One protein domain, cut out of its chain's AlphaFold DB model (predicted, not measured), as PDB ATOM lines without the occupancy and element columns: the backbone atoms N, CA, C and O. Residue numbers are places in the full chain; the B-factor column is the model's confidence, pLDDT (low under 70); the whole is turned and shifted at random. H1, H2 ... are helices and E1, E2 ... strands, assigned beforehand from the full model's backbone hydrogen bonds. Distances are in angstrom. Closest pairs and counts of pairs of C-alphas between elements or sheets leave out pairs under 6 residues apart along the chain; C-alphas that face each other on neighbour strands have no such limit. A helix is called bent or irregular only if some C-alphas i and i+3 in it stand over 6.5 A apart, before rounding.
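This is residues 148 to 233 of the 238 residues of an uncharacterized protein of Elusimicrobia bacterium CG11_big_fil_rev_8_21_14_0_20_64_6 (UniProt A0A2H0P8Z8). A sheet of four strands, curled like part of a barrel, wraps round the helix H2, with the short helices H1 over the edge strand E3 and H3 over E4 on the same face. The hairpin of E3 and E4 reaches to one end of the longest axis, and the turn at Ser 204 before H3 lies at the other. The 86 printed residues hold three named helices and four named strands in the order H1 H2 E1 E2 H3 E3 E4, class mixed, helices and strands; the sheet, E1 E2 E4 E3, is mixed. The whole is compact, with a radius of gyration of the C-alphas of 12.0 A and spans of 36 by 25 by 17 A.

The strongly twisted sheet runs E1, residues 186 to 191, E2, residues 196 to 201, E4, residues 222 to 232, and E3, residues 213 to 219. E1 and E2 form an antiparallel hairpin, with N 190 and O 198 at 2.9 A. E2 and E4 are parallel, with N 199 and O 229 at 2.8 A. E3 and E4 form an antiparallel hairpin, with N 226 and O 215 at 2.8 A. The sheet curls round H2, residues 167 to 180, whose closest C-alphas to E1 are Gly 167 and Ala 191, 4.4 A. H1, residues 148 to 154, is over E3 at a height over the sheet of 8.9 A and runs along the strands. H3, residues 205 to 211, is over E4 at a height of 7.8 A and also runs along the strands. H1, H2 and H3 on one face make two layers, helices over a sheet. H2 touches H1 with residues 174 to 178 alone, about perpendicular at 77 degrees; the closest C-alphas are Ala 151 and Leu 178, 6.7 A. H2 and H3 are apart. Every O i to N i+4 pair is within hydrogen-bond range in H1 and H3, and 8 of 10 in H2.

E4 is 31.8 A long, from C-alpha 222 at (148.118, 180.351, 170.310) to C-alpha 232 at (159.352, 160.237, 148.399). E3 and H2 are each 18.6 A, E2 is 16.3 A and E1 is 14.4 A. H2 is irregular: C-alphas 173 and 176 are 7.4 A apart. H1 begins at C-alpha 148, (151.332, 171.926, 152.965).

The two C-alphas farthest apart, those of Ser 204 and Lys 221, are 35.9 A apart. The printed part has no cut. The link from H1 to H2, residues 155 to 166, is long; the other links are tight. Mean pLDDT of the printed part is 80.3; residues 156 to 162, 205 to 206, 209 and 220 to 222 are under 70.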
ATOM      1  N   LEU A 148     152.442 172.502 152.208       86.31
ATOM      2  CA  LEU A 148     151.332 171.926 152.965       86.31
ATOM      3  C   LEU A 148     150.535 172.953 153.775       86.31
ATOM      4  O   LEU A 148     149.397 172.653 154.116       86.31
ATOM      5  N   GLN A 149     151.068 174.147 154.063       86.44
ATOM      6  CA  GLN A 149     150.345 175.202 154.780       86.44
ATOM      7  C   GLN A 149     149.005 175.505 154.109       86.44
ATOM      8  O   GLN A 149     147.980 175.481 154.775       86.44
ATOM      9  N   HIS A 150     148.987 175.667 152.783       83.00
ATOM     10  CA  HIS A 150     147.750 175.926 152.043       83.00
ATOM     11  C   HIS A 150     146.724 174.799 152.195       83.00
ATOM     12  O   HIS A 150     145.524 175.049 152.300       83.00
ATOM     13  N   ALA A 151     147.187 173.549 152.237       86.44
ATOM     14  CA  ALA A 151     146.306 172.416 152.468       86.44
ATOM     15  C   ALA A 151     145.788 172.373 153.910       86.44
ATOM     16  O   ALA A 151     144.624 172.051 154.122       86.44
ATOM     17  N   ILE A 152     146.629 172.719 154.886       87.69
ATOM     18  CA  ILE A 152     146.267 172.798 156.306       87.69
ATOM     19  C   ILE A 152     145.241 173.903 156.547       87.69
ATOM     20  O   ILE A 152     144.273 173.669 157.265       87.69
ATOM     21  N   ASP A 153     145.399 175.058 155.904       82.19
ATOM     22  CA  ASP A 153     144.445 176.167 155.987       82.19
ATOM     23  C   ASP A 153     143.066 175.749 155.441       82.19
ATOM     24  O   ASP A 153     142.027 176.134 155.977       82.19
ATOM     25  N   GLY A 154     143.052 174.900 154.405       77.38
ATOM     26  CA  GLY A 154     141.842 174.284 153.853       77.38
ATOM     27  C   GLY A 154     141.260 173.143 154.698       77.38
ATOM     28  O   GLY A 154     140.090 172.788 154.535       77.38
ATOM     29  N   CYS A 155     142.033 172.580 155.630       79.19
ATOM     30  CA  CYS A 155     141.577 171.566 156.577       79.19
ATOM     31  C   CYS A 155     140.767 172.218 157.709       79.19
ATOM     32  O   CYS A 155     141.209 172.306 158.854       79.19
ATOM     33  N   MET A 156     139.555 172.683 157.391       60.34
ATOM     34  CA  MET A 156     138.651 173.294 158.365       60.34
ATOM     35  C   MET A 156     138.261 172.320 159.490       60.34
ATOM     36  O   MET A 156     137.540 171.347 159.274       60.34
ATOM     37  N   LEU A 157     138.629 172.664 160.726       57.62
ATOM     38  CA  LEU A 157     137.941 172.222 161.942       57.62
ATOM     39  C   LEU A 157     137.392 173.465 162.649       57.62
ATOM     40  O   LEU A 157     137.947 173.937 163.635       57.62
ATOM     41  N   LEU A 158     136.294 174.004 162.106       47.62
ATOM     42  CA  LEU A 158     135.664 175.283 162.481       47.62
ATOM     43  C   LEU A 158     135.250 175.427 163.960       47.62
ATOM     44  O   LEU A 158     134.822 176.503 164.361       47.62
ATOM     45  N   THR A 159     135.339 174.382 164.779       47.38
ATOM     46  CA  THR A 159     134.719 174.382 166.115       47.38
ATOM     47  C   THR A 159     135.544 173.749 167.226       47.38
ATOM     48  O   THR A 159     135.102 173.769 168.372       47.38
ATOM     49  N   VAL A 160     136.741 173.216 166.958       54.38
ATOM     50  CA  VAL A 160     137.549 172.597 168.021       54.38
ATOM     51  C   VAL A 160     138.990 173.064 167.923       54.38
ATOM     52  O   VAL A 160     139.824 172.420 167.291       54.38
ATOM     53  N   VAL A 161     139.288 174.181 168.586       55.72
ATOM     54  CA  VAL A 161     140.671 174.579 168.848       55.72
ATOM     55  C   VAL A 161     141.255 173.544 169.812       55.72
ATOM     56  O   VAL A 161     140.945 173.537 171.003       55.72
ATOM     57  N   ARG A 162     142.022 172.589 169.283       66.44
ATOM     58  CA  ARG A 162     142.669 171.541 170.081       66.44
ATOM     59  C   ARG A 162     144.070 171.993 170.462       66.44
ATOM     60  O   ARG A 162     144.723 172.727 169.729       66.44
ATOM     61  N   ASP A 163     144.509 171.594 171.645       77.06
ATOM     62  CA  ASP A 163     145.878 171.848 172.080       77.06
ATOM     63  C   ASP A 163     146.821 170.948 171.267       77.06
ATOM     64  O   ASP A 163     146.586 169.742 171.176       77.06
ATOM     65  N   ILE A 164     147.842 171.532 170.641       82.44
ATOM     66  CA  ILE A 164     148.831 170.807 169.833       82.44
ATOM     67  C   ILE A 164     150.139 170.870 170.599       82.44
ATOM     68  O   ILE A 164     150.808 171.902 170.621       82.44
ATOM     69  N   ARG A 165     150.482 169.767 171.263       82.50
ATOM     70  CA  ARG A 165     151.682 169.672 172.104       82.50
ATOM     71  C   ARG A 165     152.734 168.747 171.509       82.50
ATOM     72  O   ARG A 165     153.888 168.796 171.919       82.50
ATOM     73  N   SER A 166     152.334 167.916 170.554       85.38
ATOM     74  CA  SER A 166     153.176 166.903 169.932       85.38
ATOM     75  C   SER A 166     152.838 166.711 168.453       85.38
ATOM     76  O   SER A 166     151.750 167.064 167.987       85.38
ATOM     77  N   GLY A 167     153.753 166.082 167.716       81.00
ATOM     78  CA  GLY A 167     153.497 165.603 166.359       81.00
ATOM     79  C   GLY A 167     152.319 164.626 166.287       81.00
ATOM     80  O   GLY A 167     151.589 164.624 165.299       81.00
ATOM     81  N   GLU A 168     152.056 163.842 167.339       88.44
ATOM     82  CA  GLU A 168     150.884 162.956 167.378       88.44
ATOM     83  C   GLU A 168     149.570 163.729 167.341       88.44
ATOM     84  O   GLU A 168     148.629 163.307 166.665       88.44
ATOM     85  N   ASP A 169     149.499 164.852 168.056       87.75
ATOM     86  CA  ASP A 169     148.311 165.703 168.063       87.75
ATOM     87  C   ASP A 169     148.064 166.256 166.659       87.75
ATOM     88  O   ASP A 169     146.942 166.187 166.153       87.75
ATOM     89  N   PHE A 170     149.126 166.699 165.980       90.06
ATOM     90  CA  PHE A 170     149.042 167.138 164.591       90.06
ATOM     91  C   PHE A 170     148.506 166.030 163.674       90.06
ATOM     92  O   PHE A 170     147.564 166.266 162.916       90.06
ATOM     93  N   VAL A 171     149.050 164.810 163.752       91.00
ATOM     94  CA  VAL A 171     148.600 163.688 162.908       91.00
ATOM     95  C   VAL A 171     147.140 163.328 163.190       91.00
ATOM     96  O   VAL A 171     146.372 163.115 162.252       91.00
ATOM     97  N   LYS A 172     146.720 163.318 164.461       88.81
ATOM     98  CA  LYS A 172     145.326 163.042 164.850       88.81
ATOM     99  C   LYS A 172     144.353 164.090 164.301       88.81
ATOM    100  O   LYS A 172     143.225 163.741 163.953       88.81
ATOM    101  N   ILE A 173     144.771 165.353 164.233       86.88
ATOM    102  CA  ILE A 173     143.924 166.483 163.826       86.88
ATOM    103  C   ILE A 173     143.912 166.650 162.301       86.88
ATOM    104  O   ILE A 173     142.847 166.647 161.685       86.88
ATOM    105  N   TYR A 174     145.087 166.762 161.684       89.06
ATOM    106  CA  TYR A 174     145.244 167.123 160.274       89.06
ATOM    107  C   TYR A 174     145.537 165.927 159.373       89.06
ATOM    108  O   TYR A 174     145.263 165.982 158.172       89.06
ATOM    109  N   GLY A 175     146.041 164.818 159.926       90.31
ATOM    110  CA  GLY A 175     146.569 163.704 159.138       90.31
ATOM    111  C   GLY A 175     145.560 163.131 158.143       90.31
ATOM    112  O   GLY A 175     145.887 162.909 156.978       90.31
ATOM    113  N   LYS A 176     144.298 162.975 158.559       89.06
ATOM    114  CA  LYS A 176     143.220 162.462 157.696       89.06
ATOM    115  C   LYS A 176     142.824 163.429 156.577       89.06
ATOM    116  O   LYS A 176     142.429 162.981 155.506       89.06
ATOM    117  N   CYS A 177     142.881 164.734 156.822       89.38
ATOM    118  CA  CYS A 177     142.562 165.731 155.806       89.38
ATOM    119  C   CYS A 177     143.672 165.795 154.748       89.38
ATOM    120  O   CYS A 177     143.398 165.678 153.556       89.38
ATOM    121  N   LEU A 178     144.929 165.869 155.193       91.75
ATOM    122  CA  LEU A 178     146.093 165.957 154.311       91.75
ATOM    123  C   LEU A 178     146.271 164.702 153.444       91.75
ATOM    124  O   LEU A 178     146.507 164.818 152.247       91.75
ATOM    125  N   THR A 179     146.084 163.506 154.011       91.38
ATOM    126  CA  THR A 179     146.156 162.233 153.259       91.38
ATOM    127  C   THR A 179     145.036 162.059 152.230       91.38
ATOM    128  O   THR A 179     145.188 161.296 151.283       91.38
ATOM    129  N   ARG A 180     143.902 162.755 152.385       89.19
ATOM    130  CA  ARG A 180     142.769 162.690 151.446       89.19
ATOM    131  C   ARG A 180     142.851 163.705 150.315       89.19
ATOM    132  O   ARG A 180     142.064 163.600 149.378       89.19
ATOM    133  N   ASN A 181     143.752 164.679 150.401       88.25
ATOM    134  CA  ASN A 181     143.919 165.663 149.348       88.25
ATOM    135  C   ASN A 181     144.650 165.013 148.150       88.25
ATOM    136  O   ASN A 181     145.820 164.636 148.288       88.25
ATOM    137  N   PRO A 182     143.987 164.863 146.985       83.12
ATOM    138  CA  PRO A 182     144.558 164.162 145.837       83.12
ATOM    139  C   PRO A 182     145.767 164.891 145.236       83.12
ATOM    140  O   PRO A 182     146.662 164.234 144.700       83.12
ATOM    141  N   ASP A 183     145.840 166.216 145.379       84.31
ATOM    142  CA  ASP A 183     146.929 167.031 144.832       84.31
ATOM    143  C   ASP A 183     148.239 166.802 145.592       84.31
ATOM    144  O   ASP A 183     149.327 166.890 145.018       84.31
ATOM    145  N   LEU A 184     148.141 166.443 146.878       85.62
ATOM    146  CA  LEU A 184     149.308 166.284 147.739       85.62
ATOM    147  C   LEU A 184     150.014 164.933 147.568       85.62
ATOM    148  O   LEU A 184     151.201 164.805 147.888       85.62
ATOM    149  N   LYS A 185     149.287 163.916 147.080       90.75
ATOM    150  CA  LYS A 185     149.771 162.532 146.896       90.75
ATOM    151  C   LYS A 185     150.411 161.923 148.154       90.75
ATOM    152  O   LYS A 185     151.287 161.060 148.061       90.75
ATOM    153  N   ILE A 186     149.990 162.374 149.336       93.00
ATOM    154  CA  ILE A 186     150.506 161.895 150.620       93.00
ATOM    155  C   ILE A 186     149.962 160.492 150.884       93.00
ATOM    156  O   ILE A 186     148.755 160.278 150.924       93.00
ATOM    157  N   GLN A 187     150.866 159.542 151.095       90.69
ATOM    158  CA  GLN A 187     150.535 158.162 151.438       90.69
ATOM    159  C   GLN A 187     150.393 157.983 152.946       90.69
ATOM    160  O   GLN A 187     149.531 157.240 153.409       90.69
ATOM    161  N   GLU A 188     151.262 158.638 153.713       91.94
ATOM    162  CA  GLU A 188     151.357 158.429 155.151       91.94
ATOM    163  C   GLU A 188     151.901 159.673 155.852       91.94
ATOM    164  O   GLU A 188     152.763 160.369 155.317       91.94
ATOM    165  N   ILE A 189     151.408 159.937 157.063       92.94
ATOM    166  CA  ILE A 189     151.941 160.969 157.953       92.94
ATOM    167  C   ILE A 189     152.155 160.338 159.326       92.94
ATOM    168  O   ILE A 189     151.224 159.749 159.878       92.94
ATOM    169  N   ARG A 190     153.361 160.462 159.883       88.81
ATOM    170  CA  ARG A 190     153.708 159.950 161.217       88.81
ATOM    171  C   ARG A 190     154.228 161.062 162.108       88.81
ATOM    172  O   ARG A 190     154.872 161.997 161.638       88.81
ATOM    173  N   ALA A 191     153.978 160.940 163.405       86.12
ATOM    174  CA  ALA A 191     154.616 161.797 164.388       86.12
ATOM    175  C   ALA A 191     156.119 161.490 164.453       86.12
ATOM    176  O   ALA A 191     156.522 160.332 164.340       86.12
ATOM    177  N   ALA A 192     156.923 162.528 164.636       74.50
ATOM    178  CA  ALA A 192     158.318 162.427 165.044       74.50
ATOM    179  C   ALA A 192     158.472 163.008 166.461       74.50
ATOM    180  O   ALA A 192     157.484 163.394 167.092       74.50
ATOM    181  N   GLU A 193     159.698 163.047 166.983       70.56
ATOM    182  CA  GLU A 193     159.952 163.621 168.306       70.56
ATOM    183  C   GLU A 193     159.566 165.111 168.367       70.56
ATOM    184  O   GLU A 193     159.842 165.892 167.455       70.56
ATOM    185  N   GLY A 194     158.926 165.516 169.467       78.94
ATOM    186  CA  GLY A 194     158.500 166.898 169.689       78.94
ATOM    187  C   GLY A 194     157.364 167.348 168.763       78.94
ATOM    188  O   GLY A 194     156.393 166.626 168.544       78.94
ATOM    189  N   LEU A 195     157.464 168.578 168.247       82.19
ATOM    190  CA  LEU A 195     156.516 169.181 167.299       82.19
ATOM    191  C   LEU A 195     156.993 168.984 165.856       82.19
ATOM    192  O   LEU A 195     157.194 169.939 165.103       82.19
ATOM    193  N   ALA A 196     157.192 167.726 165.483       78.50
ATOM    194  CA  ALA A 196     157.620 167.346 164.149       78.50
ATOM    195  C   ALA A 196     156.768 166.199 163.605       78.50
ATOM    196  O   ALA A 196     156.287 165.342 164.352       78.50
ATOM    197  N   VAL A 197     156.594 166.178 162.289       84.94
ATOM    198  CA  VAL A 197     155.909 165.108 161.570       84.94
ATOM    199  C   VAL A 197     156.689 164.717 160.329       84.94
ATOM    200  O   VAL A 197     157.308 165.550 159.668       84.94
ATOM    201  N   THR A 198     156.631 163.434 160.004       84.81
ATOM    202  CA  THR A 198     157.189 162.884 158.775       84.81
ATOM    203  C   THR A 198     156.070 162.591 157.784       84.81
ATOM    204  O   THR A 198     155.011 162.092 158.167       84.81
ATOM    205  N   VAL A 199     156.284 162.924 156.513       89.94
ATOM    206  CA  VAL A 199     155.292 162.798 155.439       89.94
ATOM    207  C   VAL A 199     155.865 161.929 154.327       89.94
ATOM    208  O   VAL A 199     156.798 162.319 153.633       89.94
ATOM    209  N   LYS A 200     155.274 160.759 154.109       88.00
ATOM    210  CA  LYS A 200     155.582 159.913 152.956       88.00
ATOM    211  C   LYS A 200     154.660 160.283 151.803       88.00
ATOM    212  O   LYS A 200     153.438 160.241 151.958       88.00
ATOM    213  N   THR A 201     155.209 160.593 150.636       88.44
ATOM    214  CA  THR A 201     154.416 161.006 149.466       88.44
ATOM    215  C   THR A 201     154.870 160.322 148.176       88.44
ATOM    216  O   THR A 201     156.038 159.980 148.022       88.44
ATOM    217  N   ALA A 202     153.944 160.129 147.235       87.81
ATOM    218  CA  ALA A 202     154.237 159.709 145.859       87.81
ATOM    219  C   ALA A 202     154.439 160.901 144.900       87.81
ATOM    220  O   ALA A 202     154.373 160.742 143.680       87.81
ATOM    221  N   ALA A 203     154.596 162.107 145.442       83.62
ATOM    222  CA  ALA A 203     154.857 163.320 144.682       83.62
ATOM    223  C   ALA A 203     156.254 163.315 144.028       83.62
ATOM    224  O   ALA A 203     157.102 162.481 144.349       83.62
ATOM    225  N   SER A 204     156.489 164.234 143.084       78.00
ATOM    226  CA  SER A 204     157.813 164.392 142.463       78.00
ATOM    227  C   SER A 204     158.850 164.888 143.479       78.00
ATOM    228  O   SER A 204     158.484 165.498 144.481       78.00
ATOM    229  N   ASN A 205     160.146 164.698 143.211       68.56
ATOM    230  CA  ASN A 205     161.214 165.161 144.113       68.56
ATOM    231  C   ASN A 205     161.109 166.664 144.425       68.56
ATOM    232  O   ASN A 205     161.193 167.051 145.584       68.56
ATOM    233  N   ALA A 206     160.797 167.492 143.423       67.12
ATOM    234  CA  ALA A 206     160.573 168.925 143.623       67.12
ATOM    235  C   ALA A 206     159.386 169.221 144.566       67.12
ATOM    236  O   ALA A 206     159.427 170.164 145.349       67.12
ATOM    237  N   GLN A 207     158.323 168.411 144.520       73.88
ATOM    238  CA  GLN A 207     157.193 168.541 145.446       73.88
ATOM    239  C   GLN A 207     157.528 168.019 146.849       73.88
ATOM    240  O   GLN A 207     157.091 168.611 147.830       73.88
ATOM    241  N   VAL A 208     158.311 166.941 146.959       74.88
ATOM    242  CA  VAL A 208     158.821 166.435 148.246       74.88
ATOM    243  C   VAL A 208     159.631 167.525 148.946       74.88
ATOM    244  O   VAL A 208     159.366 167.841 150.102       74.88
ATOM    245  N   GLU A 209     160.562 168.153 148.228       68.00
ATOM    246  CA  GLU A 209     161.335 169.298 148.716       68.00
ATOM    247  C   GLU A 209     160.426 170.459 149.133       68.00
ATOM    248  O   GLU A 209     160.610 171.026 150.205       68.00
ATOM    249  N   ALA A 210     159.382 170.757 148.356       76.75
ATOM    250  CA  ALA A 210     158.424 171.810 148.686       76.75
ATOM    251  C   ALA A 210     157.530 171.499 149.906       76.75
ATOM    252  O   ALA A 210     156.950 172.422 150.492       76.75
ATOM    253  N   TYR A 211     157.365 170.229 150.287       82.88
ATOM    254  CA  TYR A 211     156.662 169.840 151.515       82.88
ATOM    255  C   TYR A 211     157.545 169.938 152.754       82.88
ATOM    256  O   TYR A 211     157.010 170.124 153.850       82.88
ATOM    257  N   ASN A 212     158.866 169.846 152.608       75.94
ATOM    258  CA  ASN A 212     159.786 170.095 153.709       75.94
ATOM    259  C   ASN A 212     159.675 171.552 154.164       75.94
ATOM    260  O   ASN A 212     159.625 172.479 153.353       75.94
ATOM    261  N   GLY A 213     159.610 171.769 155.474       75.94
ATOM    262  CA  GLY A 213     159.460 173.115 156.008       75.94
ATOM    263  C   GLY A 213     158.693 173.171 157.312       75.94
ATOM    264  O   GLY A 213     158.593 172.191 158.046       75.94
ATOM    265  N   PHE A 214     158.127 174.336 157.596       82.12
ATOM    266  CA  PHE A 214     157.272 174.532 158.761       82.12
ATOM    267  C   PHE A 214     155.847 174.840 158.343       82.12
ATOM    268  O   PHE A 214     155.612 175.546 157.361       82.12
ATOM    269  N   VAL A 215     154.908 174.354 159.145       84.62
ATOM    270  CA  VAL A 215     153.502 174.743 159.084       84.62
ATOM    271  C   VAL A 215     153.106 175.376 160.407       84.62
ATOM    272  O   VAL A 215     153.564 174.960 161.472       84.62
ATOM    273  N   THR A 216     152.282 176.410 160.342       83.75
ATOM    274  CA  THR A 216     151.718 177.096 161.499       83.75
ATOM    275  C   THR A 216     150.279 176.642 161.660       83.75
ATOM    276  O   THR A 216     149.496 176.685 160.712       83.75
ATOM    277  N   VAL A 217     149.947 176.171 162.856       82.06
ATOM    278  CA  VAL A 217     148.621 175.664 163.207       82.06
ATOM    279  C   VAL A 217     148.106 176.386 164.441       82.06
ATOM    280  O   VAL A 217     148.849 176.626 165.393       82.06
ATOM    281  N   ASN A 218     146.821 176.730 164.435       73.44
ATOM    282  CA  ASN A 218     146.169 177.354 165.580       73.44
ATOM    283  C   ASN A 218     145.913 176.309 166.672       73.44
ATOM    284  O   ASN A 218     145.086 175.414 166.493       73.44
ATOM    285  N   ALA A 219     146.598 176.439 167.808       74.31
ATOM    286  CA  ALA A 219     146.336 175.648 169.005       74.31
ATOM    287  C   ALA A 219     145.564 176.469 170.049       74.31
ATOM    288  O   ALA A 219     145.517 177.697 170.000       74.31
ATOM    289  N   GLY A 220     144.979 175.788 171.043       67.62
ATOM    290  CA  GLY A 220     144.126 176.401 172.080       67.62
ATOM    291  C   GLY A 220     144.754 177.571 172.845       67.62
ATOM    292  O   GLY A 220     144.033 178.376 173.427       67.62
ATOM    293  N   LYS A 221     146.088 177.667 172.849       69.00
ATOM    294  CA  LYS A 221     146.872 178.688 173.559       69.00
ATOM    295  C   LYS A 221     147.644 179.635 172.629       69.00
ATOM    296  O   LYS A 221     148.454 180.415 173.119       69.00
ATOM    297  N   GLY A 222     147.412 179.562 171.319       69.06
ATOM    298  CA  GLY A 222     148.118 180.351 170.310       69.06
ATOM    299  C   GLY A 222     148.654 179.502 169.162       69.06
ATOM    300  O   GLY A 222     148.502 178.280 169.135       69.06
ATOM    301  N   GLU A 223     149.272 180.165 168.192       77.00
ATOM    302  CA  GLU A 223     149.875 179.506 167.038       77.00
ATOM    303  C   GLU A 223     151.079 178.648 167.443       77.00
ATOM    304  O   GLU A 223     151.952 179.074 168.202       77.00
ATOM    305  N   VAL A 224     151.142 177.439 166.893       80.06
ATOM    306  CA  VAL A 224     152.243 176.495 167.091       80.06
ATOM    307  C   VAL A 224     152.860 176.172 165.737       80.06
ATOM    308  O   VAL A 224     152.156 175.986 164.745       80.06
ATOM    309  N   LYS A 225     154.192 176.097 165.695       81.06
ATOM    310  CA  LYS A 225     154.937 175.688 164.503       81.06
ATOM    311  C   LYS A 225     155.244 174.202 164.567       81.06
ATOM    312  O   LYS A 225     155.861 173.746 165.527       81.06
ATOM    313  N   VAL A 226     154.847 173.478 163.530       82.50
ATOM    314  CA  VAL A 226     155.137 172.056 163.361       82.50
ATOM    315  C   VAL A 226     156.123 171.902 162.216       82.50
ATOM    316  O   VAL A 226     155.917 172.437 161.125       82.50
ATOM    317  N   MET A 227     157.216 171.195 162.477       82.06
ATOM    318  CA  MET A 227     158.201 170.858 161.458       82.06
ATOM    319  C   MET A 227     157.684 169.698 160.607       82.06
ATOM    320  O   MET A 227     157.252 168.679 161.141       82.06
ATOM    321  N   VAL A 228     157.745 169.844 159.289       84.31
ATOM    322  CA  VAL A 228     157.390 168.807 158.323       84.31
ATOM    323  C   VAL A 228     158.658 168.315 157.645       84.31
ATOM    324  O   VAL A 228     159.379 169.098 157.030       84.31
ATOM    325  N   VAL A 229     158.875 167.003 157.720       82.38
ATOM    326  CA  VAL A 229     159.934 166.298 156.998       82.38
ATOM    327  C   VAL A 229     159.291 165.331 156.007       82.38
ATOM    328  O   VAL A 229     158.742 164.300 156.389       82.38
ATOM    329  N   ALA A 230     159.312 165.669 154.727       80.69
ATOM    330  CA  ALA A 230     158.740 164.875 153.657       80.69
ATOM    331  C   ALA A 230     159.799 164.052 152.917       80.69
ATOM    332  O   ALA A 230     160.902 164.524 152.648       80.69
ATOM    333  N   TYR A 231     159.427 162.834 152.529       80.62
ATOM    334  CA  TYR A 231     160.245 161.957 151.696       80.62
ATOM    335  C   TYR A 231     159.392 161.222 150.653       80.62
ATOM    336  O   TYR A 231     158.211 160.915 150.867       80.62
ATOM    337  N   GLY A 232     159.996 160.952 149.496       79.62
ATOM    338  CA  GLY A 232     159.352 160.237 148.399       79.62
ATOM    339  C   GLY A 232     159.186 158.745 148.700       79.62
ATOM    340  O   GLY A 232     160.031 158.124 149.336       79.62
ATOM    341  N   SER A 233     158.116 158.124 148.205       70.50
ATOM    342  CA  SER A 233     157.958 156.663 148.228       70.50
ATOM    343  C   SER A 233     158.881 155.953 147.231       70.50
ATOM    344  O   SER A 233     159.085 154.749 147.339       70.50
TER     345      SER A 233